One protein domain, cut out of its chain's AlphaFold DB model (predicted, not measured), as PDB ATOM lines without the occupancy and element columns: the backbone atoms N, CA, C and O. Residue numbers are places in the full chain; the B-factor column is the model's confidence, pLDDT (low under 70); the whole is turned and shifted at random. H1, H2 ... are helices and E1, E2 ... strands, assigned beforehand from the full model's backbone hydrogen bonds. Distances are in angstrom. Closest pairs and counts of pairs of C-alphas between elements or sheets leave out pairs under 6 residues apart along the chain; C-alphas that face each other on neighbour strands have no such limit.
ATOM      1  N   ARG A   4     117.206 133.492 115.692       95.56
ATOM      2  CA  ARG A   4     118.475 134.104 115.293       95.56
ATOM      3  C   ARG A   4     118.203 135.525 114.842       95.56
ATOM      4  O   ARG A   4     117.164 135.783 114.244       95.56
ATOM      5  N   ILE A   5     119.134 136.426 115.123       95.75
ATOM      6  CA  ILE A   5     119.004 137.839 114.775       95.75
ATOM      7  C   ILE A   5     120.175 138.206 113.878       95.75
ATOM      8  O   ILE A   5     121.325 137.972 114.243       95.75
ATOM      9  N   ALA A   6     119.863 138.794 112.730       97.06
ATOM     10  CA  ALA A   6     120.823 139.457 111.867       97.06
ATOM     11  C   ALA A   6     120.432 140.932 111.778       97.06
ATOM     12  O   ALA A   6     119.252 141.257 111.633       97.06
ATOM     13  N   SER A   7     121.407 141.828 111.898       96.75
ATOM     14  CA  SER A   7     121.175 143.267 111.846       96.75
ATOM     15  C   SER A   7     122.222 143.964 111.005       96.75
ATOM     16  O   SER A   7     123.367 143.524 111.000       96.75
ATOM     17  N   ARG A   8     121.828 145.060 110.364       96.06
ATOM     18  CA  ARG A   8     122.709 145.951 109.613       96.06
ATOM     19  C   ARG A   8     122.313 147.402 109.880       96.06
ATOM     20  O   ARG A   8     121.118 147.715 109.859       96.06
ATOM     21  N   GLU A   9     123.302 148.258 110.103       96.06
ATOM     22  CA  GLU A   9     123.121 149.709 110.159       96.06
ATOM     23  C   GLU A   9     122.681 150.241 108.793       96.06
ATOM     24  O   GLU A   9     123.109 149.760 107.737       96.06
ATOM     25  N   GLU A  10     121.759 151.193 108.819       93.31
ATOM     26  CA  GLU A  10     121.330 151.903 107.621       93.31
ATOM     27  C   GLU A  10     122.304 153.048 107.300       93.31
ATOM     28  O   GLU A  10     123.080 153.474 108.149       93.31
ATOM     29  N   ASP A  11     122.302 153.528 106.058       94.44
ATOM     30  CA  ASP A  11     123.402 154.349 105.541       94.44
ATOM     31  C   ASP A  11     123.238 155.869 105.809       94.44
ATOM     32  O   ASP A  11     124.133 156.656 105.498       94.44
ATOM     33  N   MET A  12     122.092 156.311 106.337       92.44
ATOM     34  CA  MET A  12     121.675 157.719 106.428       92.44
ATOM     35  C   MET A  12     121.651 158.290 107.852       92.44
ATOM     36  O   MET A  12     121.354 159.477 108.019       92.44
ATOM     37  N   SER A  13     121.975 157.501 108.875       91.00
ATOM     38  CA  SER A  13     122.016 157.954 110.264       91.00
ATOM     39  C   SER A  13     123.051 157.191 111.093       91.00
ATOM     40  O   SER A  13     123.503 156.126 110.681       91.00
ATOM     41  N   PRO A  14     123.442 157.720 112.267       90.31
ATOM     42  CA  PRO A  14     124.482 157.096 113.085       90.31
ATOM     43  C   PRO A  14     124.067 155.791 113.778       90.31
ATOM     44  O   PRO A  14     124.935 155.079 114.267       90.31
ATOM     45  N   ASP A  15     122.765 155.534 113.935       91.00
ATOM     46  CA  ASP A  15     122.263 154.426 114.762       91.00
ATOM     47  C   ASP A  15     120.968 153.771 114.251       91.00
ATOM     48  O   ASP A  15     120.424 152.869 114.903       91.00
ATOM     49  N   GLY A  16     120.460 154.200 113.092       92.81
ATOM     50  CA  GLY A  16     119.359 153.527 112.419       92.81
ATOM     51  C   GLY A  16     119.776 152.139 111.932       92.81
ATOM     52  O   GLY A  16     120.911 151.922 111.509       92.81
ATOM     53  N   LYS A  17     118.863 151.164 111.985       94.94
ATOM     54  CA  LYS A  17     119.162 149.799 111.535       94.94
ATOM     55  C   LYS A  17     117.951 148.983 111.117       94.94
ATOM     56  O   LYS A  17     116.830 149.161 111.603       94.94
ATOM     57  N   LEU A  18     118.236 148.007 110.263       96.00
ATOM     58  CA  LEU A  18     117.363 146.888 109.947       96.00
ATOM     59  C   LEU A  18     117.746 145.689 110.818       96.00
ATOM     60  O   LEU A  18     118.911 145.304 110.875       96.00
ATOM     61  N   GLU A  19     116.762 145.066 111.460       95.81
ATOM     62  CA  GLU A  19     116.914 143.791 112.161       95.81
ATOM     63  C   GLU A  19     115.956 142.759 111.561       95.81
ATOM     64  O   GLU A  19     114.769 143.029 111.370       95.81
ATOM     65  N   ILE A  20     116.461 141.562 111.283       96.50
ATOM     66  CA  ILE A  20     115.655 140.419 110.856       96.50
ATOM     67  C   ILE A  20     115.809 139.316 111.896       96.50
ATOM     68  O   ILE A  20     116.921 138.859 112.173       96.50
ATOM     69  N   LEU A  21     114.683 138.884 112.462       96.19
ATOM     70  CA  LEU A  21     114.613 137.748 113.367       96.19
ATOM     71  C   LEU A  21     114.078 136.541 112.597       96.19
ATOM     72  O   LEU A  21     112.992 136.599 112.024       96.19
ATOM     73  N   MET A  22     114.846 135.454 112.598       95.25
ATOM     74  CA  MET A  22     114.486 134.175 111.991       95.25
ATOM     75  C   MET A  22     114.139 133.181 113.097       95.25
ATOM     76  O   MET A  22     115.014 132.827 113.896       95.25
ATOM     77  N   GLN A  23     112.884 132.745 113.161       92.81
ATOM     78  CA  GLN A  23     112.417 131.754 114.132       92.81
ATOM     79  C   GLN A  23     112.615 130.327 113.604       92.81
ATOM     80  O   GLN A  23     112.684 130.093 112.397       92.81
ATOM     81  N   ASP A  24     112.730 129.358 114.517       90.06
ATOM     82  CA  ASP A  24     112.991 127.950 114.170       90.06
ATOM     83  C   ASP A  24     111.887 127.305 113.301       90.06
ATOM     84  O   ASP A  24     112.147 126.345 112.578       90.06
ATOM     85  N   ASP A  25     110.655 127.816 113.366       87.12
ATOM     86  CA  ASP A  25     109.515 127.395 112.538       87.12
ATOM     87  C   ASP A  25     109.509 128.039 111.140       87.12
ATOM     88  O   ASP A  25     108.690 127.698 110.284       87.12
ATOM     89  N   GLY A  26     110.479 128.912 110.867       86.06
ATOM     90  CA  GLY A  26     110.644 129.596 109.595       86.06
ATOM     91  C   GLY A  26     109.845 130.890 109.477       86.06
ATOM     92  O   GLY A  26     109.798 131.434 108.364       86.06
ATOM     93  N   ASP A  27     109.246 131.362 110.571       90.69
ATOM     94  CA  ASP A  27     108.656 132.692 110.669       90.69
ATOM     95  C   ASP A  27     109.765 133.755 110.636       90.69
ATOM     96  O   ASP A  27     110.892 133.546 111.110       90.69
ATOM     97  N   VAL A  28     109.460 134.891 110.010       93.62
ATOM     98  CA  VAL A  28     110.407 135.994 109.834       93.62
ATOM     99  C   VAL A  28     109.797 137.283 110.349       93.62
ATOM    100  O   VAL A  28     108.771 137.732 109.839       93.62
ATOM    101  N   ILE A  29     110.465 137.924 111.302       94.31
ATOM    102  CA  ILE A  29     110.090 139.254 111.781       94.31
ATOM    103  C   ILE A  29     111.097 140.252 111.227       94.31
ATOM    104  O   ILE A  29     112.297 140.148 111.478       94.31
ATOM    105  N   VAL A  30     110.596 141.230 110.480       95.31
ATOM    106  CA  VAL A  30     111.372 142.378 110.013       95.31
ATOM    107  C   VAL A  30     111.121 143.522 110.974       95.31
ATOM    108  O   VAL A  30     109.970 143.878 111.210       95.31
ATOM    109  N   ASN A  31     112.182 144.104 111.514       94.69
ATOM    110  CA  ASN A  31     112.110 145.218 112.440       94.69
ATOM    111  C   ASN A  31     112.966 146.383 111.941       94.69
ATOM    112  O   ASN A  31     114.148 146.219 111.639       94.69
ATOM    113  N   VAL A  32     112.364 147.567 111.870       92.88
ATOM    114  CA  VAL A  32     113.045 148.812 111.517       92.88
ATOM    115  C   VAL A  32     113.209 149.633 112.785       92.88
ATOM    116  O   VAL A  32     112.224 150.040 113.409       92.88
ATOM    117  N   LYS A  33     114.462 149.881 113.160       91.62
ATOM    118  CA  LYS A  33     114.819 150.766 114.265       91.62
ATOM    119  C   LYS A  33     115.320 152.079 113.668       91.62
ATOM    120  O   LYS A  33     116.422 152.093 113.128       91.62
ATOM    121  N   PRO A  34     114.512 153.149 113.700       89.50
ATOM    122  CA  PRO A  34     114.960 154.447 113.221       89.50
ATOM    123  C   PRO A  34     116.026 155.011 114.157       89.50
ATOM    124  O   PRO A  34     116.163 154.567 115.302       89.50
ATOM    125  N   SER A  35     116.747 156.014 113.665       88.62
ATOM    126  CA  SER A  35     117.702 156.746 114.484       88.62
ATOM    127  C   SER A  35     117.034 157.383 115.695       88.62
ATOM    128  O   SER A  35     115.904 157.874 115.611       88.62
ATOM    129  N   ARG A  36     117.756 157.460 116.818       83.69
ATOM    130  CA  ARG A  36     117.307 158.235 117.987       83.69
ATOM    131  C   ARG A  36     117.184 159.728 117.699       83.69
ATOM    132  O   ARG A  36     116.469 160.419 118.421       83.69
ATOM    133  N   GLU A  37     117.879 160.213 116.677       85.81
ATOM    134  CA  GLU A  37     117.855 161.612 116.253       85.81
ATOM    135  C   GLU A  37     116.759 161.903 115.221       85.81
ATOM    136  O   GLU A  37     116.543 163.067 114.885       85.81
ATOM    137  N   ASP A  38     116.036 160.883 114.737       84.25
ATOM    138  CA  ASP A  38     114.946 161.073 113.781       84.25
ATOM    139  C   ASP A  38     113.824 161.928 114.417       84.25
ATOM    140  O   ASP A  38     113.119 161.469 115.325       84.25
ATOM    141  N   PRO A  39     113.592 163.170 113.938       81.69
ATOM    142  CA  PRO A  39     112.607 164.076 114.528       81.69
ATOM    143  C   PRO A  39     111.159 163.615 114.302       81.69
ATOM    144  O   PRO A  39     110.231 164.101 114.968       81.69
ATOM    145  N   HIS A  40     110.950 162.699 113.355       80.44
ATOM    146  CA  HIS A  40     109.664 162.095 113.037       80.44
ATOM    147  C   HIS A  40     109.408 160.817 113.825       80.44
ATOM    148  O   HIS A  40     108.260 160.362 113.888       80.44
ATOM    149  N   TYR A  41     110.424 160.261 114.485       76.62
ATOM    150  CA  TYR A  41     110.233 159.112 115.342       76.62
ATOM    151  C   TYR A  41     109.460 159.505 116.605       76.62
ATOM    152  O   TYR A  41     109.943 160.140 117.541       76.62
ATOM    153  N   ARG A  42     108.185 159.125 116.606       71.75
ATOM    154  CA  ARG A  42     107.234 159.311 117.714       71.75
ATOM    155  C   ARG A  42     107.003 157.999 118.486       71.75
ATOM    156  O   ARG A  42     106.028 157.897 119.225       71.75
ATOM    157  N   GLY A  43     107.821 156.974 118.224       66.12
ATOM    158  CA  GLY A  43     107.473 155.564 118.416       66.12
ATOM    159  C   GLY A  43     108.167 154.823 119.564       66.12
ATOM    160  O   GLY A  43     108.915 155.379 120.361       66.12
ATOM    161  N   SER A  44     107.865 153.522 119.631       73.88
ATOM    162  CA  SER A  44     108.339 152.542 120.621       73.88
ATOM    163  C   SER A  44     109.839 152.270 120.497       73.88
ATOM    164  O   SER A  44     110.239 151.951 119.375       73.88
ATOM    165  N   PRO A  45     110.632 152.231 121.596       67.06
ATOM    166  CA  PRO A  45     112.091 151.996 121.579       67.06
ATOM    167  C   PRO A  45     112.508 150.670 120.921       67.06
ATOM    168  O   PRO A  45     113.688 150.428 120.673       67.06
ATOM    169  N   PHE A  46     111.541 149.794 120.648       67.88
ATOM    170  CA  PHE A  46     111.737 148.525 119.965       67.88
ATOM    171  C   PHE A  46     111.723 148.639 118.431       67.88
ATOM    172  O   PHE A  46     112.117 147.677 117.778       67.88
ATOM    173  N   GLY A  47     111.353 149.794 117.868       79.31
ATOM    174  CA  GLY A  47     111.185 150.008 116.428       79.31
ATOM    175  C   GLY A  47     109.752 149.745 115.954       79.31
ATOM    176  O   GLY A  47     108.810 149.717 116.753       79.31
ATOM    177  N   VAL A  48     109.590 149.578 114.643       87.69
ATOM    178  CA  VAL A  48     108.348 149.112 114.007       87.69
ATOM    179  C   VAL A  48     108.629 147.769 113.349       87.69
ATOM    180  O   VAL A  48     109.559 147.658 112.551       87.69
ATOM    181  N   SER A  49     107.807 146.764 113.653       90.44
ATOM    182  CA  SER A  49     107.999 145.402 113.164       90.44
ATOM    183  C   SER A  49     106.816 144.872 112.359       90.44
ATOM    184  O   SER A  49     105.662 145.188 112.650       90.44
ATOM    185  N   VAL A  50     107.108 144.003 111.392       90.94
ATOM    186  CA  VAL A  50     106.131 143.210 110.636       90.94
ATOM    187  C   VAL A  50     106.560 141.747 110.661       90.94
ATOM    188  O   VAL A  50     107.730 141.437 110.444       90.94
ATOM    189  N   GLU A  51     105.609 140.852 110.909       91.81
ATOM    190  CA  GLU A  51     105.824 139.407 110.964       91.81
ATOM    191  C   GLU A  51     105.274 138.722 109.711       91.81
ATOM    192  O   GLU A  51     104.167 139.010 109.248       91.81
ATOM    193  N   PHE A  52     106.058 137.792 109.172       91.31
ATOM    194  CA  PHE A  52     105.691 136.920 108.070       91.31
ATOM    195  C   PHE A  52     105.760 135.476 108.547       91.31
ATOM    196  O   PHE A  52     106.842 134.901 108.671       91.31
ATOM    197  N   CYS A  53     104.592 134.890 108.782       89.00
ATOM    198  CA  CYS A  53     104.506 133.518 109.256       89.00
ATOM    199  C   CYS A  53     104.903 132.516 108.161       89.00
ATOM    200  O   CYS A  53     104.791 132.767 106.961       89.00
ATOM    201  N   SER A  54     105.315 131.330 108.563       83.56
ATOM    202  CA  SER A  54     105.553 130.186 107.693       83.56
ATOM    203  C   SER A  54     104.252 129.653 107.064       83.56
ATOM    204  O   SER A  54     103.118 130.040 107.392       83.56
ATOM    205  N   VAL A  55     104.402 128.767 106.074       76.50
ATOM    206  CA  VAL A  55     103.269 128.111 105.404       76.50
ATOM    207  C   VAL A  55     102.516 127.245 106.419       76.50
ATOM    208  O   VAL A  55     103.111 126.384 107.053       76.50
ATOM    209  N   GLY A  56     101.200 127.446 106.541       68.69
ATOM    210  CA  GLY A  56     100.342 126.722 107.491       68.69
ATOM    211  C   GLY A  56      99.930 127.539 108.721       68.69
ATOM    212  O   GLY A  56      98.832 127.330 109.225       68.69
ATOM    213  N   SER A  57     100.724 128.540 109.113       64.62
ATOM    214  CA  SER A  57     100.461 129.407 110.281       64.62
ATOM    215  C   SER A  57      99.893 130.785 109.915       64.62
ATOM    216  O   SER A  57      99.766 131.659 110.760       64.62
ATOM    217  N   GLY A  58      99.541 130.993 108.641       63.91
ATOM    218  CA  GLY A  58      98.977 132.251 108.131       63.91
ATOM    219  C   GLY A  58      99.756 132.872 106.969       63.91
ATOM    220  O   GLY A  58      99.163 133.591 106.166       63.91
ATOM    221  N   GLY A  59     101.038 132.534 106.778       64.81
ATOM    222  CA  GLY A  59     101.878 133.150 105.738       64.81
ATOM    223  C   GLY A  59     102.025 132.357 104.438       64.81
ATOM    224  O   GLY A  59     102.845 132.685 103.582       64.81
ATOM    225  N   GLY A  60     101.154 131.369 104.208       65.12
ATOM    226  CA  GLY A  60     101.103 130.594 102.958       65.12
ATOM    227  C   GLY A  60     100.842 131.413 101.680       65.12
ATOM    228  O   GLY A  60     100.915 130.867 100.585       65.12
ATOM    229  N   ARG A  61     100.548 132.715 101.798       75.94
ATOM    230  CA  ARG A  61     100.275 133.630 100.676       75.94
ATOM    231  C   ARG A  61     101.502 134.407 100.184       75.94
ATOM    232  O   ARG A  61     101.406 135.084  99.167       75.94
ATOM    233  N   SER A  62     102.644 134.298 100.863       79.75
ATOM    234  CA  SER A  62     103.803 135.174 100.640       79.75
ATOM    235  C   SER A  62     105.094 134.392 100.392       79.75
ATOM    236  O   SER A  62     106.160 134.805 100.832       79.75
ATOM    237  N   ILE A  63     105.024 133.260  99.679       86.06
ATOM    238  CA  ILE A  63     106.176 132.357  99.488       86.06
ATOM    239  C   ILE A  63     107.401 133.055  98.880       86.06
ATOM    240  O   ILE A  63     108.526 132.834  99.327       86.06
ATOM    241  N   HIS A  64     107.193 133.943  97.905       90.75
ATOM    242  CA  HIS A  64     108.281 134.697  97.282       90.75
ATOM    243  C   HIS A  64     108.854 135.762  98.221       90.75
ATOM    244  O   HIS A  64     110.071 135.903  98.304       90.75
ATOM    245  N   THR A  65     108.000 136.460  98.976       91.31
ATOM    246  CA  THR A  65     108.428 137.438  99.987       91.31
ATOM    247  C   THR A  65     109.223 136.762 101.101       91.31
ATOM    248  O   THR A  65     110.324 137.200 101.409       91.31
ATOM    249  N   LEU A  66     108.728 135.649 101.649       91.31
ATOM    250  CA  LEU A  66     109.432 134.861 102.664       91.31
ATOM    251  C   LEU A  66     110.794 134.383 102.169       91.31
ATOM    252  O   LEU A  66     111.775 134.459 102.905       91.31
ATOM    253  N   LYS A  67     110.876 133.914 100.916       92.00
ATOM    254  CA  LYS A  67     112.160 133.545 100.316       92.00
ATOM    255  C   LYS A  67     113.111 134.746 100.279       92.00
ATOM    256  O   LYS A  67     114.234 134.621 100.749       92.00
ATOM    257  N   ALA A  68     112.659 135.894  99.776       95.44
ATOM    258  CA  ALA A  68     113.486 137.096  99.689       95.44
ATOM    259  C   ALA A  68     113.980 137.568 101.068       95.44
ATOM    260  O   ALA A  68     115.138 137.945 101.208       95.44
ATOM    261  N   LEU A  69     113.138 137.491 102.100       94.88
ATOM    262  CA  LEU A  69     113.520 137.851 103.467       94.88
ATOM    263  C   LEU A  69     114.559 136.890 104.063       94.88
ATOM    264  O   LEU A  69     115.475 137.327 104.754       94.88
ATOM    265  N   ARG A  70     114.458 135.589 103.772       93.88
ATOM    266  CA  ARG A  70     115.464 134.585 104.172       93.88
ATOM    267  C   ARG A  70     116.794 134.781 103.446       93.88
ATOM    268  O   ARG A  70     117.853 134.643 104.058       93.88
ATOM    269  N   ASP A  71     116.737 135.119 102.159       96.81
ATOM    270  CA  ASP A  71     117.927 135.452 101.375       96.81
ATOM    271  C   ASP A  71     118.600 136.719 101.943       96.81
ATOM    272  O   ASP A  71     119.811 136.728 102.148       96.81
ATOM    273  N   LEU A  72     117.815 137.751 102.280       97.19
ATOM    274  CA  LEU A  72     118.307 138.981 102.909       97.19
ATOM    275  C   LEU A  72     118.936 138.720 104.283       97.19
ATOM    276  O   LEU A  72     120.020 139.223 104.555       97.19
ATOM    277  N   PHE A  73     118.302 137.903 105.129       97.12
ATOM    278  CA  PHE A  73     118.877 137.479 106.409       97.12
ATOM    279  C   PHE A  73     120.259 136.837 106.219       97.12
ATOM    280  O   PHE A  73     121.216 137.209 106.894       97.12
ATOM    281  N   SER A  74     120.375 135.917 105.255       97.25
ATOM    282  CA  SER A  74     121.638 135.231 104.953       97.25
ATOM    283  C   SER A  74     122.708 136.193 104.431       97.25
ATOM    284  O   SER A  74     123.886 136.031 104.747       97.25
ATOM    285  N   ALA A  75     122.310 137.196 103.643       97.88
ATOM    286  CA  ALA A  75     123.212 138.241 103.171       97.88
ATOM    287  C   ALA A  75     123.748 139.087 104.333       97.88
ATOM    288  O   ALA A  75     124.956 139.238 104.446       97.88
ATOM    289  N   ILE A  76     122.881 139.541 105.247       97.56
ATOM    290  CA  ILE A  76     123.298 140.327 106.421       97.56
ATOM    291  C   ILE A  76     124.240 139.519 107.324       97.56
ATOM    292  O   ILE A  76     125.246 140.047 107.781       97.56
ATOM    293  N   GLU A  77     123.961 138.237 107.583       97.12
ATOM    294  CA  GLU A  77     124.881 137.403 108.371       97.12
ATOM    295  C   GLU A  77     126.252 137.262 107.711       97.12
ATOM    296  O   GLU A  77     127.274 137.284 108.399       97.12
ATOM    297  N   LYS A  78     126.273 137.118 106.384       97.81
ATOM    298  CA  LYS A  78     127.513 137.041 105.623       97.81
ATOM    299  C   LYS A  78     128.274 138.364 105.676       97.81
ATOM    300  O   LYS A  78     129.464 138.345 105.976       97.81
ATOM    301  N   ASP A  79     127.591 139.484 105.459       97.75
ATOM    302  CA  ASP A  79     128.181 140.818 105.547       97.75
ATOM    303  C   ASP A  79     128.753 141.060 106.948       97.75
ATOM    304  O   ASP A  79     129.900 141.467 107.059       97.75
ATOM    305  N   ASN A  80     128.035 140.694 108.014       96.56
ATOM    306  CA  ASN A  80     128.517 140.821 109.393       96.56
ATOM    307  C   ASN A  80     129.737 139.935 109.694       96.56
ATOM    308  O   ASN A  80     130.560 140.285 110.538       96.56
ATOM    309  N   ALA A  81     129.849 138.774 109.043       97.00
ATOM    310  CA  ALA A  81     130.995 137.883 109.197       97.00
ATOM    311  C   ALA A  81     132.228 138.369 108.416       97.00
ATOM    312  O   ALA A  81     133.354 138.186 108.878       97.00
ATOM    313  N   GLU A  82     132.024 138.964 107.237       97.62
ATOM    314  CA  GLU A  82     133.094 139.452 106.358       97.62
ATOM    315  C   GLU A  82     133.535 140.885 106.711       97.62
ATOM    316  O   GLU A  82     134.722 141.195 106.625       97.62
ATOM    317  N   ASN A  83     132.599 141.736 107.138       94.38
ATOM    318  CA  ASN A  83     132.767 143.154 107.460       94.38
ATOM    319  C   ASN A  83     131.886 143.545 108.668       94.38
ATOM    320  O   ASN A  83     130.787 144.075 108.486       94.38
TER     321      ASN A  83
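Overview. This is residues 4 to 83 of the 85 residues of an uncharacterized protein of Rosistilla oblonga (UniProt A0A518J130). A single twisted sheet of four antiparallel strands makes a slab, and one long helix, H1, crosses one of its faces from the E4 side to the E1 side. The other face has no named helix over it, and a long link, residues 34 to 47, loops out past one end of E3 and E4. The printed part has 80 residues, with four named strands and then one named helix, in the order E1, E2, E3, E4, H1 along the chain; the sheet's order is also E1, E2, E3, E4. The class is mixed, helices and strands. The whole is only just compact, close to loose, with a radius of gyration of the C-alphas of 13.7 A and spans of 40 by 33 by 19 A.

Along the chain. E1 is residues 4 to 9, 17.1 A from first to last C-alpha, and begins at C-alpha 4 (118.475, 134.104, 115.293). E2 is residues 17 to 23, 19.4 A long. E3 is residues 28 to 33, 16.0 A long, and E4 is residues 48 to 52, 13.8 A long. H1 is residues 63 to 82, 28.7 A long, from C-alpha 63 (106.176, 132.357, 99.488) to C-alpha 82 (133.094, 139.452, 106.358).

Arrangement. The sheet is a meander, each strand the antiparallel neighbour of the one before, with E1 and E4 as edge strands. E1 and E2 form a hairpin at 168 degrees between directions, with N 6 and O 20 3.0 A apart, within hydrogen-bond range. The hairpin E2 and E3 stands at 159 degrees, with N 31 and O 19 at 2.8 A. The hairpin E3 and E4 stands at 168 degrees, with N 30 and O 50 at 2.9 A. From edge to edge the strands' lines turn by 45 degrees. E1 and E4 are apart. H1 is on the sheet at a height over the sheet of 8.9 A, two layers with the helix on one face. It runs across the strands, at 70 degrees to E1 on the local plane. It lies over E1, E2 and E4, and only just over E3, with 3 of its C-alphas falling there. The closest C-alphas of E1 and H1 are those of Ala 6 and Glu 77, 5.7 A apart; of E4 and H1, those of Phe 52 and Leu 66, 6.9 A apart. In H1 every O i to N i+4 pair is within hydrogen-bond range.

Size, cuts and confidence. The two C-alphas farthest apart are those of Glu 37 and Gly 56, at 40.0 A. The printed part has no cut. The link E2 to E3 is tight, E1 to E2 and E4 to H1 are short, and E3 to E4 is long with 14 residues. The mean pLDDT of the printed part is 88.6, and residue 43, residues 45 to 46 and residues 56 to 60 are under 70.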